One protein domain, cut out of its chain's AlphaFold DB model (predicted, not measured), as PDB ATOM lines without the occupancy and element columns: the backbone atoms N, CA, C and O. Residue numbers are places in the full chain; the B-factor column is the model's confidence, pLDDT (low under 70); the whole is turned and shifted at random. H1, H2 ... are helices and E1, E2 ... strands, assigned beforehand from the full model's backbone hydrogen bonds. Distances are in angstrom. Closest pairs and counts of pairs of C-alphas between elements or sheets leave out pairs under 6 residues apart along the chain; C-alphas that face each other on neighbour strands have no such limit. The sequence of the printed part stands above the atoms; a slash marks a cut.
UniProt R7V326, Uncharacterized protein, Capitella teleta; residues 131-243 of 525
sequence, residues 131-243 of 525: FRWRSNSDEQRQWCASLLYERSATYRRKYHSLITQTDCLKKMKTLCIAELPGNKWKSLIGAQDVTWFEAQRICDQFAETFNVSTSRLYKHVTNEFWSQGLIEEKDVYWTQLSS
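AT A GLANCE: This is residues 131 to 243 of the 525 residues of an uncharacterized protein of Capitella teleta (UniProt R7V326). A strongly twisted sheet of six strands curls round the short helix H2, while the longer helix H1 covers the other face over E6, E4 and E5. The printed part has 113 residues, with elements in the order E1 E2 E3 E4 E5 H1 H2 E6, of mixed class. Across the mixed sheet the strands run E1, E3, E2, E6, E4, E5. The whole is compact, with a radius of gyration of the C-alphas of 14.0 A and spans of 40 by 34 by 22 A.

IN THESE COORDINATES: E1 is residues 132 to 134, beginning at C-alpha (-14.743, 31.849, 5.453). E3 is 159 to 166, 20.1 A; E2 is 144 to 151, 22.2 A; E6 is 236 to 242, 15.0 A, ending at C-alpha (-1.597, 37.470, 11.403). E4 is 172 to 180, 25.6 A, and E5 is 184 to 194, 26.7 A, which bends by 73 degrees at residue 191. H1 is 196 to 210, 21.2 A; H2 is 219 to 227, 12.3 A.

HOW THE PARTS SIT: E1 and E3 are parallel, with N 134 and O 163 3.0 A apart. The hairpin E2 and E3 has N 148 and O 162 at 2.9 A. E2 and E6 are antiparallel, with N 147 and O 237 at 2.8 A. E6 and E4 are parallel, with N 238 and O 173 at 2.9 A. The hairpin E4 and E5 has N 178 and O 186 at 2.8 A. There are three layers, helices on both faces of the sheet. H1's height over the sheet is 8.3 A; at 30.0 degrees to E4 on the local plane, it runs only just slantwise to the strands. Its closest C-alphas to E4 are Ala 199 and Thr 174, 5.1 A. H2 is on the opposite face; its closest C-alphas to E3 are Thr 222 and Ser 161, 7.0 A. In H1 and H2 every O i to N i+4 pair is within hydrogen-bond range.

THE WHOLE: The C-alphas farthest apart, of Thr 154 and Asn 211, are 42.9 A apart. The printed part has no cut, and no link is long. Mean pLDDT of the printed part is 80.2; residues 131 to 133, 135 to 142, 215 to 218 and 240 to 243 are under 70.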
ATOM      1  N   PHE A 131     -13.769  29.353   9.536       53.31
ATOM      2  CA  PHE A 131     -14.204  30.651   9.026       53.31
ATOM      3  C   PHE A 131     -14.072  30.717   7.504       53.31
ATOM      4  O   PHE A 131     -13.163  30.143   6.914       53.31
ATOM      5  N   ARG A 132     -14.971  31.460   6.850       64.06
ATOM      6  CA  ARG A 132     -14.743  31.849   5.453       64.06
ATOM      7  C   ARG A 132     -13.728  32.979   5.420       64.06
ATOM      8  O   ARG A 132     -13.857  33.921   6.205       64.06
ATOM      9  N   TRP A 133     -12.776  32.887   4.502       62.78
ATOM     10  CA  TRP A 133     -11.783  33.927   4.283       62.78
ATOM     11  C   TRP A 133     -12.247  34.889   3.201       62.78
ATOM     12  O   TRP A 133     -12.666  34.476   2.122       62.78
ATOM     13  N   ARG A 134     -12.144  36.187   3.481       71.56
ATOM     14  CA  ARG A 134     -12.135  37.219   2.444       71.56
ATOM     15  C   ARG A 134     -10.705  37.719   2.313       71.56
ATOM     16  O   ARG A 134     -10.247  38.520   3.128       71.56
ATOM     17  N   SER A 135     -10.007  37.200   1.305       62.66
ATOM     18  CA  SER A 135      -8.796  37.844   0.806       62.66
ATOM     19  C   SER A 135      -9.211  39.154   0.136       62.66
ATOM     20  O   SER A 135     -10.107  39.151  -0.712       62.66
ATOM     21  N   ASN A 136      -8.614  40.266   0.560       60.75
ATOM     22  CA  ASN A 136      -8.655  41.494  -0.222       60.75
ATOM     23  C   ASN A 136      -7.536  41.370  -1.261       60.75
ATOM     24  O   ASN A 136      -6.442  40.940  -0.922       60.75
ATOM     25  N   SER A 137      -7.817  41.696  -2.522       48.28
ATOM     26  CA  SER A 137      -6.951  41.382  -3.672       48.28
ATOM     27  C   SER A 137      -5.604  42.114  -3.716       48.28
ATOM     28  O   SER A 137      -4.849  41.918  -4.663       48.28
ATOM     29  N   ASP A 138      -5.317  42.964  -2.735       53.66
ATOM     30  CA  ASP A 138      -4.088  43.741  -2.676       53.66
ATOM     31  C   ASP A 138      -3.004  42.902  -1.986       53.66
ATOM     32  O   ASP A 138      -3.122  42.563  -0.809       53.66
ATOM     33  N   GLU A 139      -1.949  42.564  -2.734       48.50
ATOM     34  CA  GLU A 139      -0.871  41.620  -2.380       48.50
ATOM     35  C   GLU A 139       0.084  42.121  -1.268       48.50
ATOM     36  O   GLU A 139       1.304  41.932  -1.323       48.50
ATOM     37  N   GLN A 140      -0.439  42.776  -0.232       51.34
ATOM     38  CA  GLN A 140       0.349  43.190   0.923       51.34
ATOM     39  C   GLN A 140       0.841  41.951   1.683       51.34
ATOM     40  O   GLN A 140       0.078  41.233   2.329       51.34
ATOM     41  N   ARG A 141       2.158  41.714   1.617       55.94
ATOM     42  CA  ARG A 141       2.847  40.582   2.271       55.94
ATOM     43  C   ARG A 141       2.614  40.528   3.786       55.94
ATOM     44  O   ARG A 141       2.700  39.459   4.384       55.94
ATOM     45  N   GLN A 142       2.303  41.672   4.393       63.72
ATOM     46  CA  GLN A 142       2.042  41.839   5.816       63.72
ATOM     47  C   GLN A 142       0.562  42.162   6.038       63.72
ATOM     48  O   GLN A 142       0.078  43.209   5.618       63.72
ATOM     49  N   TRP A 143      -0.158  41.264   6.709       75.69
ATOM     50  CA  TRP A 143      -1.562  41.442   7.061       75.69
ATOM     51  C   TRP A 143      -1.870  40.832   8.427       75.69
ATOM     52  O   TRP A 143      -1.215  39.908   8.914       75.69
ATOM     53  N   CYS A 144      -2.929  41.337   9.040       80.38
ATOM     54  CA  CYS A 144      -3.481  40.857  10.290       80.38
ATOM     55  C   CYS A 144      -4.913  40.384  10.058       80.38
ATOM     56  O   CYS A 144      -5.645  40.939   9.233       80.38
ATOM     57  N   ALA A 145      -5.311  39.312  10.738       80.44
ATOM     58  CA  ALA A 145      -6.635  38.741  10.567       80.44
ATOM     59  C   ALA A 145      -7.628  39.445  11.492       80.44
ATOM     60  O   ALA A 145      -7.484  39.439  12.720       80.44
ATOM     61  N   SER A 146      -8.662  40.013  10.889       85.81
ATOM     62  CA  SER A 146      -9.775  40.634  11.593       85.81
ATOM     63  C   SER A 146     -11.051  39.805  11.421       85.81
ATOM     64  O   SER A 146     -11.288  39.197  10.373       85.81
ATOM     65  N   LEU A 147     -11.863  39.747  12.473       84.12
ATOM     66  CA  LEU A 147     -13.178  39.123  12.499       84.12
ATOM     67  C   LEU A 147     -14.231  40.150  12.078       84.12
ATOM     68  O   LEU A 147     -14.362  41.206  12.698       84.12
ATOM     69  N   LEU A 148     -15.018  39.791  11.068       87.31
ATOM     70  CA  LEU A 148     -16.164  40.551  10.573       87.31
ATOM     71  C   LEU A 148     -17.423  39.680  10.641       87.31
ATOM     72  O   LEU A 148     -17.374  38.488  10.329       87.31
ATOM     73  N   TYR A 149     -18.568  40.276  10.970       83.88
ATOM     74  CA  TYR A 149     -19.870  39.627  10.821       83.88
ATOM     75  C   TYR A 149     -20.584  40.189   9.597       83.88
ATOM     76  O   TYR A 149     -20.914  41.368   9.541       83.88
ATOM     77  N   GLU A 150     -20.851  39.339   8.607       84.50
ATOM     78  CA  GLU A 150     -21.578  39.745   7.404       84.50
ATOM     79  C   GLU A 150     -22.979  39.136   7.381       84.50
ATOM     80  O   GLU A 150     -23.194  37.962   7.708       84.50
ATOM     81  N   ARG A 151     -23.954  39.943   6.960       83.69
ATOM     82  CA  ARG A 151     -25.333  39.506   6.766       83.69
ATOM     83  C   ARG A 151     -25.454  38.701   5.478       83.69
ATOM     84  O   ARG A 151     -25.179  39.206   4.392       83.69
ATOM     85  N   SER A 152     -25.954  37.474   5.570       81.00
ATOM     86  CA  SER A 152     -26.214  36.653   4.388       81.00
ATOM     87  C   SER A 152     -27.266  37.298   3.474       81.00
ATOM     88  O   SER A 152     -28.416  37.500   3.877       81.00
ATOM     89  N   ALA A 153     -26.896  37.568   2.218       80.12
ATOM     90  CA  ALA A 153     -27.815  38.093   1.205       80.12
ATOM     91  C   ALA A 153     -28.979  37.125   0.909       80.12
ATOM     92  O   ALA A 153     -30.119  37.556   0.726       80.12
ATOM     93  N   THR A 154     -28.714  35.812   0.916       80.06
ATOM     94  CA  THR A 154     -29.723  34.758   0.721       80.06
ATOM     95  C   THR A 154     -30.559  34.500   1.974       80.06
ATOM     96  O   THR A 154     -31.758  34.243   1.865       80.06
ATOM     97  N   TYR A 155     -29.979  34.621   3.172       75.75
ATOM     98  CA  TYR A 155     -30.681  34.417   4.441       75.75
ATOM     99  C   TYR A 155     -30.739  35.712   5.257       75.75
ATOM    100  O   TYR A 155     -29.978  35.885   6.205       75.75
ATOM    101  N   ARG A 156     -31.717  36.585   4.962       71.00
ATOM    102  CA  ARG A 156     -31.901  37.940   5.549       71.00
ATOM    103  C   ARG A 156     -31.879  38.070   7.091       71.00
ATOM    104  O   ARG A 156     -31.953  39.197   7.580       71.00
ATOM    105  N   ARG A 157     -31.815  36.979   7.861       74.62
ATOM    106  CA  ARG A 157     -31.711  36.956   9.338       74.62
ATOM    107  C   ARG A 157     -30.491  36.192   9.882       74.62
ATOM    108  O   ARG A 157     -30.397  36.026  11.092       74.62
ATOM    109  N   LYS A 158     -29.593  35.685   9.031       79.12
ATOM    110  CA  LYS A 158     -28.390  34.962   9.465       79.12
ATOM    111  C   LYS A 158     -27.144  35.788   9.187       79.12
ATOM    112  O   LYS A 158     -26.897  36.189   8.049       79.12
ATOM    113  N   TYR A 159     -26.374  35.992  10.245       78.62
ATOM    114  CA  TYR A 159     -25.025  36.526  10.193       78.62
ATOM    115  C   TYR A 159     -24.039  35.372  10.132       78.62
ATOM    116  O   TYR A 159     -24.299  34.281  10.654       78.62
ATOM    117  N   HIS A 160     -22.918  35.611   9.468       80.81
ATOM    118  CA  HIS A 160     -21.812  34.678   9.406       80.81
ATOM    119  C   HIS A 160     -20.537  35.409   9.800       80.81
ATOM    120  O   HIS A 160     -20.242  36.474   9.267       80.81
ATOM    121  N   SER A 161     -19.792  34.811  10.724       79.94
ATOM    122  CA  SER A 161     -18.434  35.217  11.051       79.94
ATOM    123  C   SER A 161     -17.499  34.883   9.884       79.94
ATOM    124  O   SER A 161     -17.396  33.718   9.473       79.94
ATOM    125  N   LEU A 162     -16.808  35.893   9.369       79.62
ATOM    126  CA  LEU A 162     -15.739  35.787   8.383       79.62
ATOM    127  C   LEU A 162     -14.433  36.281   8.996       79.62
ATOM    128  O   LEU A 162     -14.443  37.178   9.838       79.62
ATOM    129  N   ILE A 163     -13.319  35.726   8.531       79.50
ATOM    130  CA  ILE A 163     -12.001  36.308   8.775       79.50
ATOM    131  C   ILE A 163     -11.575  37.041   7.509       79.50
ATOM    132  O   ILE A 163     -11.747  36.540   6.395       79.50
ATOM    133  N   THR A 164     -11.049  38.248   7.673       81.75
ATOM    134  CA  THR A 164     -10.588  39.081   6.564       81.75
ATOM    135  C   THR A 164      -9.138  39.488   6.775       81.75
ATOM    136  O   THR A 164      -8.711  39.724   7.907       81.75
ATOM    137  N   GLN A 165      -8.376  39.559   5.685       81.94
ATOM    138  CA  GLN A 165      -7.029  40.126   5.713       81.94
ATOM    139  C   GLN A 165      -7.135  41.651   5.771       81.94
ATOM    140  O   GLN A 165      -7.871  42.267   4.998       81.94
ATOM    141  N   THR A 166      -6.446  42.261   6.731       82.19
ATOM    142  CA  THR A 166      -6.497  43.700   7.007       82.19
ATOM    143  C   THR A 166      -5.095  44.214   7.328       82.19
ATOM    144  O   THR A 166      -4.339  43.531   8.014       82.19
ATOM    145  N   ASP A 167      -4.768  45.429   6.888       82.81
ATOM    146  CA  ASP A 167      -3.597  46.181   7.355       82.81
ATOM    147  C   ASP A 167      -3.553  46.241   8.897       82.81
ATOM    148  O   ASP A 167      -4.481  46.732   9.545       82.81
ATOM    149  N   CYS A 168      -2.462  45.748   9.481       80.19
ATOM    150  CA  CYS A 168      -2.220  45.673  10.922       80.19
ATOM    151  C   CYS A 168      -2.214  47.037  11.637       80.19
ATOM    152  O   CYS A 168      -2.439  47.093  12.851       80.19
ATOM    153  N   LEU A 169      -1.962  48.128  10.906       83.12
ATOM    154  CA  LEU A 169      -1.972  49.502  11.413       83.12
ATOM    155  C   LEU A 169      -3.376  50.126  11.419       83.12
ATOM    156  O   LEU A 169      -3.580  51.197  11.999       83.12
ATOM    157  N   LYS A 170      -4.374  49.464  10.822       88.69
ATOM    158  CA  LYS A 170      -5.762  49.925  10.876       88.69
ATOM    159  C   LYS A 170      -6.297  49.851  12.308       88.69
ATOM    160  O   LYS A 170      -6.077  48.881  13.030       88.69
ATOM    161  N   LYS A 171      -7.044  50.873  12.724       91.88
ATOM    162  CA  LYS A 171      -7.685  50.890  14.043       91.88
ATOM    163  C   LYS A 171      -9.014  50.133  14.010       91.88
ATOM    164  O   LYS A 171      -9.834  50.377  13.125       91.88
ATOM    165  N   MET A 172      -9.187  49.194  14.941       91.56
ATOM    166  CA  MET A 172     -10.363  48.325  15.098       91.56
ATOM    167  C   MET A 172     -10.557  47.938  16.570       91.56
ATOM    168  O   MET A 172      -9.605  47.996  17.355       91.56
ATOM    169  N   LYS A 173     -11.757  47.482  16.950       94.00
ATOM    170  CA  LYS A 173     -12.011  47.005  18.315       94.00
ATOM    171  C   LYS A 173     -11.153  45.776  18.623       94.00
ATOM    172  O   LYS A 173     -10.953  44.891  17.792       94.00
ATOM    173  N   THR A 174     -10.650  45.689  19.848       91.62
ATOM    174  CA  THR A 174      -9.946  44.485  20.325       91.62
ATOM    175  C   THR A 174     -10.955  43.414  20.734       91.62
ATOM    176  O   THR A 174     -11.938  43.749  21.391       91.62
ATOM    177  N   LEU A 175     -10.706  42.139  20.412       89.38
ATOM    178  CA  LEU A 175     -11.431  40.993  20.971       89.38
ATOM    179  C   LEU A 175     -10.437  39.986  21.559       89.38
ATOM    180  O   LEU A 175      -9.792  39.231  20.833       89.38
ATOM    181  N   CYS A 176     -10.353  39.949  22.886       89.62
ATOM    182  CA  CYS A 176      -9.589  38.945  23.617       89.62
ATOM    183  C   CYS A 176     -10.524  37.850  24.115       89.62
ATOM    184  O   CYS A 176     -11.651  38.125  24.534       89.62
ATOM    185  N   ILE A 177     -10.048  36.609  24.092       86.00
ATOM    186  CA  ILE A 177     -10.790  35.430  24.536       86.00
ATOM    187  C   ILE A 177      -9.843  34.582  25.369       86.00
ATOM    188  O   ILE A 177      -8.683  34.435  25.004       86.00
ATOM    189  N   ALA A 178     -10.334  34.004  26.457       86.88
ATOM    190  CA  ALA A 178      -9.637  32.981  27.219       86.88
ATOM    191  C   ALA A 178     -10.574  31.818  27.543       86.88
ATOM    192  O   ALA A 178     -11.766  32.010  27.815       86.88
ATOM    193  N   GLU A 179     -10.013  30.613  27.535       82.81
ATOM    194  CA  GLU A 179     -10.683  29.403  27.992       82.81
ATOM    195  C   GLU A 179     -10.487  29.237  29.505       82.81
ATOM    196  O   GLU A 179      -9.371  29.248  30.024       82.81
ATOM    197  N   LEU A 180     -11.595  29.090  30.222       85.81
ATOM    198  CA  LEU A 180     -11.651  28.795  31.647       85.81
ATOM    199  C   LEU A 180     -11.931  27.298  31.866       85.81
ATOM    200  O   LEU A 180     -12.629  26.673  31.059       85.81
ATOM    201  N   PRO A 181     -11.482  26.720  32.999       86.06
ATOM    202  CA  PRO A 181     -11.749  25.326  33.337       86.06
ATOM    203  C   PRO A 181     -13.231  24.941  33.216       86.06
ATOM    204  O   PRO A 181     -14.114  25.602  33.771       86.06
ATOM    205  N   GLY A 182     -13.493  23.833  32.517       87.38
ATOM    206  CA  GLY A 182     -14.847  23.332  32.261       87.38
ATOM    207  C   GLY A 182     -15.523  23.930  31.024       87.38
ATOM    208  O   GLY A 182     -16.736  24.128  31.053       87.38
ATOM    209  N   ASN A 183     -14.754  24.206  29.963       78.69
ATOM    210  CA  ASN A 183     -15.219  24.705  28.660       78.69
ATOM    211  C   ASN A 183     -16.020  26.016  28.763       78.69
ATOM    212  O   ASN A 183     -16.979  26.234  28.022       78.69
ATOM    213  N   LYS A 184     -15.663  26.871  29.726       86.81
ATOM    214  CA  LYS A 184     -16.267  28.194  29.893       86.81
ATOM    215  C   LYS A 184     -15.400  29.219  29.187       86.81
ATOM    216  O   LYS A 184     -14.180  29.144  29.266       86.81
ATOM    217  N   TRP A 185     -16.014  30.208  28.561       86.06
ATOM    218  CA  TRP A 185     -15.285  31.267  27.874       86.06
ATOM    219  C   TRP A 185     -15.357  32.567  28.661       86.06
ATOM    220  O   TRP A 185     -16.380  32.891  29.267       86.06
ATOM    221  N   LYS A 186     -14.264  33.325  28.636       91.31
ATOM    222  CA  LYS A 186     -14.243  34.724  29.057       91.31
ATOM    223  C   LYS A 186     -13.759  35.571  27.895       91.31
ATOM    224  O   LYS A 186     -12.804  35.191  27.224       91.31
ATOM    225  N   SER A 187     -14.393  36.714  27.680       91.25
ATOM    226  CA  SER A 187     -13.997  37.673  26.656       91.25
ATOM    227  C   SER A 187     -13.761  39.061  27.239       91.25
ATOM    228  O   SER A 187     -14.268  39.410  28.309       91.25
ATOM    229  N   LEU A 188     -12.967  39.842  26.517       93.38
ATOM    230  CA  LEU A 188     -12.812  41.280  26.682       93.38
ATOM    231  C   LEU A 188     -12.958  41.910  25.300       93.38
ATOM    232  O   LEU A 188     -12.271  41.507  24.362       93.38
ATOM    233  N   ILE A 189     -13.837  42.902  25.194       92.69
ATOM    234  CA  ILE A 189     -13.970  43.732  23.999       92.69
ATOM    235  C   ILE A 189     -13.433  45.120  24.334       92.69
ATOM    236  O   ILE A 189     -13.862  45.745  25.305       92.69
ATOM    237  N   GLY A 190     -12.462  45.582  23.550       90.50
ATOM    238  CA  GLY A 190     -11.869  46.903  23.707       90.50
ATOM    239  C   GLY A 190     -12.869  47.997  23.338       90.50
ATOM    240  O   GLY A 190     -13.443  47.971  22.253       90.50
ATOM    241  N   ALA A 191     -13.052  48.974  24.228       90.62
ATOM    242  CA  ALA A 191     -13.942  50.116  23.997       90.62
ATOM    243  C   ALA A 191     -13.375  51.155  23.005       90.62
ATOM    244  O   ALA A 191     -14.106  52.037  22.564       90.62
ATOM    245  N   GLN A 192     -12.080  51.074  22.685       93.12
ATOM    246  CA  GLN A 192     -11.395  51.951  21.737       93.12
ATOM    247  C   GLN A 192     -10.885  51.146  20.542       93.12
ATOM    248  O   GLN A 192     -10.439  50.006  20.700       93.12
ATOM    249  N   ASP A 193     -10.906  51.776  19.369       94.75
ATOM    250  CA  ASP A 193     -10.292  51.236  18.163       94.75
ATOM    251  C   ASP A 193      -8.769  51.415  18.220       94.75
ATOM    252  O   ASP A 193      -8.255  52.530  18.355       94.75
ATOM    253  N   VAL A 194      -8.043  50.309  18.087       90.56
ATOM    254  CA  VAL A 194      -6.585  50.227  18.235       90.56
ATOM    255  C   VAL A 194      -5.961  49.418  17.096       90.56
ATOM    256  O   VAL A 194      -6.659  48.700  16.376       90.56
ATOM    257  N   THR A 195      -4.652  49.544  16.903       88.06
ATOM    258  CA  THR A 195      -3.884  48.714  15.959       88.06
ATOM    259  C   THR A 195      -3.826  47.253  16.415       88.06
ATOM    260  O   THR A 195      -4.082  46.939  17.580       88.06
ATOM    261  N   TRP A 196      -3.444  46.337  15.520       87.56
ATOM    262  CA  TRP A 196      -3.339  44.916  15.865       87.56
ATOM    263  C   TRP A 196      -2.324  44.648  16.990       87.56
ATOM    264  O   TRP A 196      -2.573  43.811  17.859       87.56
ATOM    265  N   PHE A 197      -1.208  45.383  17.009       80.69
ATOM    266  CA  PHE A 197      -0.165  45.269  18.036       80.69
ATOM    267  C   PHE A 197      -0.656  45.728  19.415       80.69
ATOM    268  O   PHE A 197      -0.437  45.054  20.421       80.69
ATOM    269  N   GLU A 198      -1.365  46.860  19.461       83.12
ATOM    270  CA  GLU A 198      -2.009  47.351  20.680       83.12
ATOM    271  C   GLU A 198      -3.074  46.363  21.179       83.12
ATOM    272  O   GLU A 198      -3.148  46.112  22.382       83.12
ATOM    273  N   ALA A 199      -3.839  45.753  20.265       83.19
ATOM    274  CA  ALA A 199      -4.815  44.715  20.586       83.19
ATOM    275  C   ALA A 199      -4.164  43.468  21.211       83.19
ATOM    276  O   ALA A 199      -4.670  42.983  22.221       83.19
ATOM    277  N   GLN A 200      -3.030  42.981  20.681       83.75
ATOM    278  CA  GLN A 200      -2.319  41.847  21.296       83.75
ATOM    279  C   GLN A 200      -1.870  42.186  22.720       83.75
ATOM    280  O   GLN A 200      -2.197  41.450  23.644       83.75
ATOM    281  N   ARG A 201      -1.250  43.358  22.927       81.50
ATOM    282  CA  ARG A 201      -0.811  43.812  24.259       81.50
ATOM    283  C   ARG A 201      -1.964  43.900  25.268       81.50
ATOM    284  O   ARG A 201      -1.789  43.541  26.430       81.50
ATOM    285  N   ILE A 202      -3.144  44.357  24.841       87.38
ATOM    286  CA  ILE A 202      -4.360  44.368  25.677       87.38
ATOM    287  C   ILE A 202      -4.794  42.934  26.026       87.38
ATOM    288  O   ILE A 202      -5.214  42.671  27.155       87.38
ATOM    289  N   CYS A 203      -4.676  41.995  25.087       84.81
ATOM    290  CA  CYS A 203      -5.001  40.591  25.319       84.81
ATOM    291  C   CYS A 203      -4.002  39.870  26.230       84.81
ATOM    292  O   CYS A 203      -4.436  39.064  27.052       84.81
ATOM    293  N   ASP A 204      -2.716  40.208  26.166       79.44
ATOM    294  CA  ASP A 204      -1.699  39.690  27.087       79.44
ATOM    295  C   ASP A 204      -1.964  40.178  28.523       79.44
ATOM    296  O   ASP A 204      -2.040  39.377  29.454       79.44
ATOM    297  N   GLN A 205      -2.257  41.471  28.706       86.62
ATOM    298  CA  GLN A 205      -2.661  42.021  30.009       86.62
ATOM    299  C   GLN A 205      -3.948  41.372  30.549       86.62
ATOM    300  O   GLN A 205      -4.080  41.135  31.752       86.62
ATOM    301  N   PHE A 206      -4.906  41.051  29.675       89.44
ATOM    302  CA  PHE A 206      -6.119  40.310  30.034       89.44
ATOM    303  C   PHE A 206      -5.814  38.867  30.476       89.44
ATOM    304  O   PHE A 206      -6.397  38.399  31.459       89.44
ATOM    305  N   ALA A 207      -4.895  38.182  29.789       83.19
ATOM    306  CA  ALA A 207      -4.409  36.853  30.157       83.19
ATOM    307  C   ALA A 207      -3.756  36.852  31.550       83.19
ATOM    308  O   ALA A 207      -4.157  36.073  32.419       83.19
ATOM    309  N   GLU A 208      -2.828  37.782  31.796       83.44
ATOM    310  CA  GLU A 208      -2.169  37.969  33.094       83.44
ATOM    311  C   GLU A 208      -3.177  38.267  34.211       83.44
ATOM    312  O   GLU A 208      -3.196  37.578  35.233       83.44
ATOM    313  N   THR A 209      -4.078  39.234  33.993       91.06
ATOM    314  CA  THR A 209      -5.075  39.676  34.988       91.06
ATOM    315  C   THR A 209      -5.974  38.538  35.476       91.06
ATOM    316  O   THR A 209      -6.408  38.539  36.631       91.06
ATOM    317  N   PHE A 210      -6.275  37.562  34.617       87.25
ATOM    318  CA  PHE A 210      -7.120  36.420  34.972       87.25
ATOM    319  C   PHE A 210      -6.354  35.111  35.189       87.25
ATOM    320  O   PHE A 210      -6.990  34.110  35.514       87.25
ATOM    321  N   ASN A 211      -5.018  35.125  35.087       89.56
ATOM    322  CA  ASN A 211      -4.152  33.945  35.155       89.56
ATOM    323  C   ASN A 211      -4.633  32.819  34.214       89.56
ATOM    324  O   ASN A 211      -4.819  31.666  34.612       89.56
ATOM    325  N   VAL A 212      -4.894  33.195  32.962       84.38
ATOM    326  CA  VAL A 212      -5.392  32.331  31.882       84.38
ATOM    327  C   VAL A 212      -4.552  32.541  30.634       84.38
ATOM    328  O   VAL A 212      -4.096  33.647  30.377       84.38
ATOM    329  N   SER A 213      -4.403  31.515  29.802       73.56
ATOM    330  CA  SER A 213      -3.928  31.731  28.433       73.56
ATOM    331  C   SER A 213      -5.061  32.322  27.595       73.56
ATOM    332  O   SER A 213      -6.192  31.833  27.648       73.56
ATOM    333  N   THR A 214      -4.768  33.328  26.771       71.88
ATOM    334  CA  THR A 214      -5.696  33.696  25.699       71.88
ATOM    335  C   THR A 214      -5.824  32.555  24.695       71.88
ATOM    336  O   THR A 214      -4.822  31.946  24.308       71.88
ATOM    337  N   SER A 215      -7.044  32.300  24.242       68.19
ATOM    338  CA  SER A 215      -7.366  31.248  23.288       68.19
ATOM    339  C   SER A 215      -7.625  31.822  21.904       68.19
ATOM    340  O   SER A 215      -8.240  32.881  21.749       68.19
ATOM    341  N   ARG A 216      -7.232  31.059  20.879       67.00
ATOM    342  CA  ARG A 216      -7.586  31.362  19.491       67.00
ATOM    343  C   ARG A 216      -9.103  31.404  19.313       67.00
ATOM    344  O   ARG A 216      -9.857  30.681  19.958       67.00
ATOM    345  N   LEU A 217      -9.524  32.239  18.374       68.31
ATOM    346  CA  LEU A 217     -10.911  32.394  17.971       68.31
ATOM    347  C   LEU A 217     -11.406  31.141  17.222       68.31
ATOM    348  O   LEU A 217     -10.827  30.772  16.201       68.31
ATOM    349  N   TYR A 218     -12.496  30.527  17.688       69.19
ATOM    350  CA  TYR A 218     -13.178  29.410  17.015       69.19
ATOM    351  C   TYR A 218     -14.600  29.801  16.602       69.19
ATOM    352  O   TYR A 218     -15.245  30.603  17.284       69.19
ATOM    353  N   LYS A 219     -15.138  29.195  15.534       72.12
ATOM    354  CA  LYS A 219     -16.444  29.581  14.967       72.12
ATOM    355  C   LYS A 219     -17.592  29.404  15.963       72.12
ATOM    356  O   LYS A 219     -18.532  30.198  16.003       72.12
ATOM    357  N   HIS A 220     -17.532  28.348  16.773       74.56
ATOM    358  CA  HIS A 220     -18.548  28.075  17.788       74.56
ATOM    359  C   HIS A 220     -18.550  29.146  18.893       74.56
ATOM    360  O   HIS A 220     -19.621  29.641  19.232       74.56
ATOM    361  N   VAL A 221     -17.371  29.594  19.342       78.06
ATOM    362  CA  VAL A 221     -17.216  30.689  20.319       78.06
ATOM    363  C   VAL A 221     -17.739  32.016  19.753       78.06
ATOM    364  O   VAL A 221     -18.498  32.718  20.416       78.06
ATOM    365  N   THR A 222     -17.436  32.339  18.488       78.88
ATOM    366  CA  THR A 222     -17.979  33.548  17.833       78.88
ATOM    367  C   THR A 222     -19.496  33.527  17.675       78.88
ATOM    368  O   THR A 222     -20.136  34.576  17.756       78.88
ATOM    369  N   ASN A 223     -20.093  32.352  17.459       78.00
ATOM    370  CA  ASN A 223     -21.549  32.213  17.400       78.00
ATOM    371  C   ASN A 223     -22.181  32.376  18.790       78.00
ATOM    372  O   ASN A 223     -23.256  32.963  18.903       78.00
ATOM    373  N   GLU A 224     -21.515  31.888  19.840       82.62
ATOM    374  CA  GLU A 224     -21.963  32.041  21.222       82.62
ATOM    375  C   GLU A 224     -21.965  33.520  21.644       82.62
ATOM    376  O   GLU A 224     -23.015  34.034  22.028       82.62
ATOM    377  N   PHE A 225     -20.855  34.246  21.467       82.56
ATOM    378  CA  PHE A 225     -20.780  35.678  21.801       82.56
ATOM    379  C   PHE A 225     -21.728  36.550  20.971       82.56
ATOM    380  O   PHE A 225     -22.309  37.498  21.503       82.56
ATOM    381  N   TRP A 226     -21.959  36.196  19.703       82.56
ATOM    382  CA  TRP A 226     -23.008  36.820  18.896       82.56
ATOM    383  C   TRP A 226     -24.403  36.579  19.493       82.56
ATOM    384  O   TRP A 226     -25.193  37.509  19.624       82.56
ATOM    385  N   SER A 227     -24.711  35.342  19.903       82.88
ATOM    386  CA  SER A 227     -26.009  35.009  20.510       82.88
ATOM    387  C   SER A 227     -26.250  35.691  21.863       82.88
ATOM    388  O   SER A 227     -27.399  35.935  22.222       82.88
ATOM    389  N   GLN A 228     -25.176  36.041  22.577       85.38
ATOM    390  CA  GLN A 228     -25.207  36.801  23.829       85.38
ATOM    391  C   GLN A 228     -25.275  38.326  23.611       85.38
ATOM    392  O   GLN A 228     -25.405  39.066  24.582       85.38
ATOM    393  N   GLY A 229     -25.192  38.809  22.363       86.19
ATOM    394  CA  GLY A 229     -25.205  40.241  22.048       86.19
ATOM    395  C   GLY A 229     -23.946  40.995  22.487       86.19
ATOM    396  O   GLY A 229     -23.993  42.213  22.614       86.19
ATOM    397  N   LEU A 230     -22.836  40.289  22.736       84.75
ATOM    398  CA  LEU A 230     -21.563  40.905  23.131       84.75
ATOM    399  C   LEU A 230     -20.847  41.567  21.948       84.75
ATOM    400  O   LEU A 230     -20.095  42.513  22.143       84.75
ATOM    401  N   ILE A 231     -21.068  41.054  20.737       85.25
ATOM    402  CA  ILE A 231     -20.461  41.543  19.498       85.25
ATOM    403  C   ILE A 231     -21.525  42.273  18.670       85.25
ATOM    404  O   ILE A 231     -22.585  41.712  18.385       85.25
ATOM    405  N   GLU A 232     -21.235  43.513  18.276       84.06
ATOM    406  CA  GLU A 232     -22.114  44.333  17.439       84.06
ATOM    407  C   GLU A 232     -21.931  44.023  15.942       84.06
ATOM    408  O   GLU A 232     -20.839  43.725  15.464       84.06
ATOM    409  N   GLU A 233     -23.012  44.161  15.166       80.75
ATOM    410  CA  GLU A 233     -23.052  43.879  13.718       80.75
ATOM    411  C   GLU A 233     -22.067  44.703  12.877       80.75
ATOM    412  O   GLU A 233     -21.604  44.240  11.838       80.75
ATOM    413  N   LYS A 234     -21.817  45.951  13.278       85.50
ATOM    414  CA  LYS A 234     -21.116  46.947  12.450       85.50
ATOM    415  C   LYS A 234     -19.613  46.998  12.692       85.50
ATOM    416  O   LYS A 234     -18.904  47.656  11.934       85.50
ATOM    417  N   ASP A 235     -19.160  46.352  13.753       88.62
ATOM    418  CA  ASP A 235     -17.780  46.407  14.188       88.62
ATOM    419  C   ASP A 235     -16.926  45.364  13.473       88.62
ATOM    420  O   ASP A 235     -17.387  44.300  13.050       88.62
ATOM    421  N   VAL A 236     -15.635  45.664  13.413       88.12
ATOM    422  CA  VAL A 236     -14.601  44.717  13.016       88.12
ATOM    423  C   VAL A 236     -13.670  44.544  14.205       88.12
ATOM    424  O   VAL A 236     -13.321  45.529  14.860       88.12
ATOM    425  N   TYR A 237     -13.294  43.301  14.495       90.12
ATOM    426  CA  TYR A 237     -12.537  42.959  15.695       90.12
ATOM    427  C   TYR A 237     -11.182  42.365  15.342       90.12
ATOM    428  O   TYR A 237     -11.088  41.488  14.484       90.12
ATOM    429  N   TRP A 238     -10.126  42.777  16.038       89.25
ATOM    430  CA  TRP A 238      -8.833  42.119  15.902       89.25
ATOM    431  C   TRP A 238      -8.854  40.699  16.463       89.25
ATOM    432  O   TRP A 238      -9.461  40.431  17.499       89.25
ATOM    433  N   THR A 239      -8.161  39.789  15.775       80.62
ATOM    434  CA  THR A 239      -7.922  38.417  16.239       80.62
ATOM    435  C   THR A 239      -6.429  38.192  16.470       80.62
ATOM    436  O   THR A 239      -5.595  38.975  16.018       80.62
ATOM    437  N   GLN A 240      -6.070  37.093  17.129       69.06
ATOM    438  CA  GLN A 240      -4.669  36.723  17.389       69.06
ATOM    439  C   GLN A 240      -3.929  36.149  16.167       69.06
ATOM    440  O   GLN A 240      -2.811  35.655  16.287       69.06
ATOM    441  N   LEU A 241      -4.571  36.128  14.997       67.38
ATOM    442  CA  LEU A 241      -3.995  35.617  13.760       67.38
ATOM    443  C   LEU A 241      -3.416  36.773  12.937       67.38
ATOM    444  O   LEU A 241      -4.049  37.817  12.783       67.38
ATOM    445  N   SER A 242      -2.244  36.561  12.352       66.12
ATOM    446  CA  SER A 242      -1.597  37.470  11.403       66.12
ATOM    447  C   SER A 242      -0.662  36.678  10.479       66.12
ATOM    448  O   SER A 242      -0.303  35.537  10.787       66.12
ATOM    449  N   SER A 243      -0.282  37.264   9.341       57.97
ATOM    450  CA  SER A 243       0.907  36.855   8.577       57.97
ATOM    451  C   SER A 243       2.176  37.568   9.041       57.97
ATOM    452  O   SER A 243       3.253  37.282   8.519       57.97
TER     453      SER A 243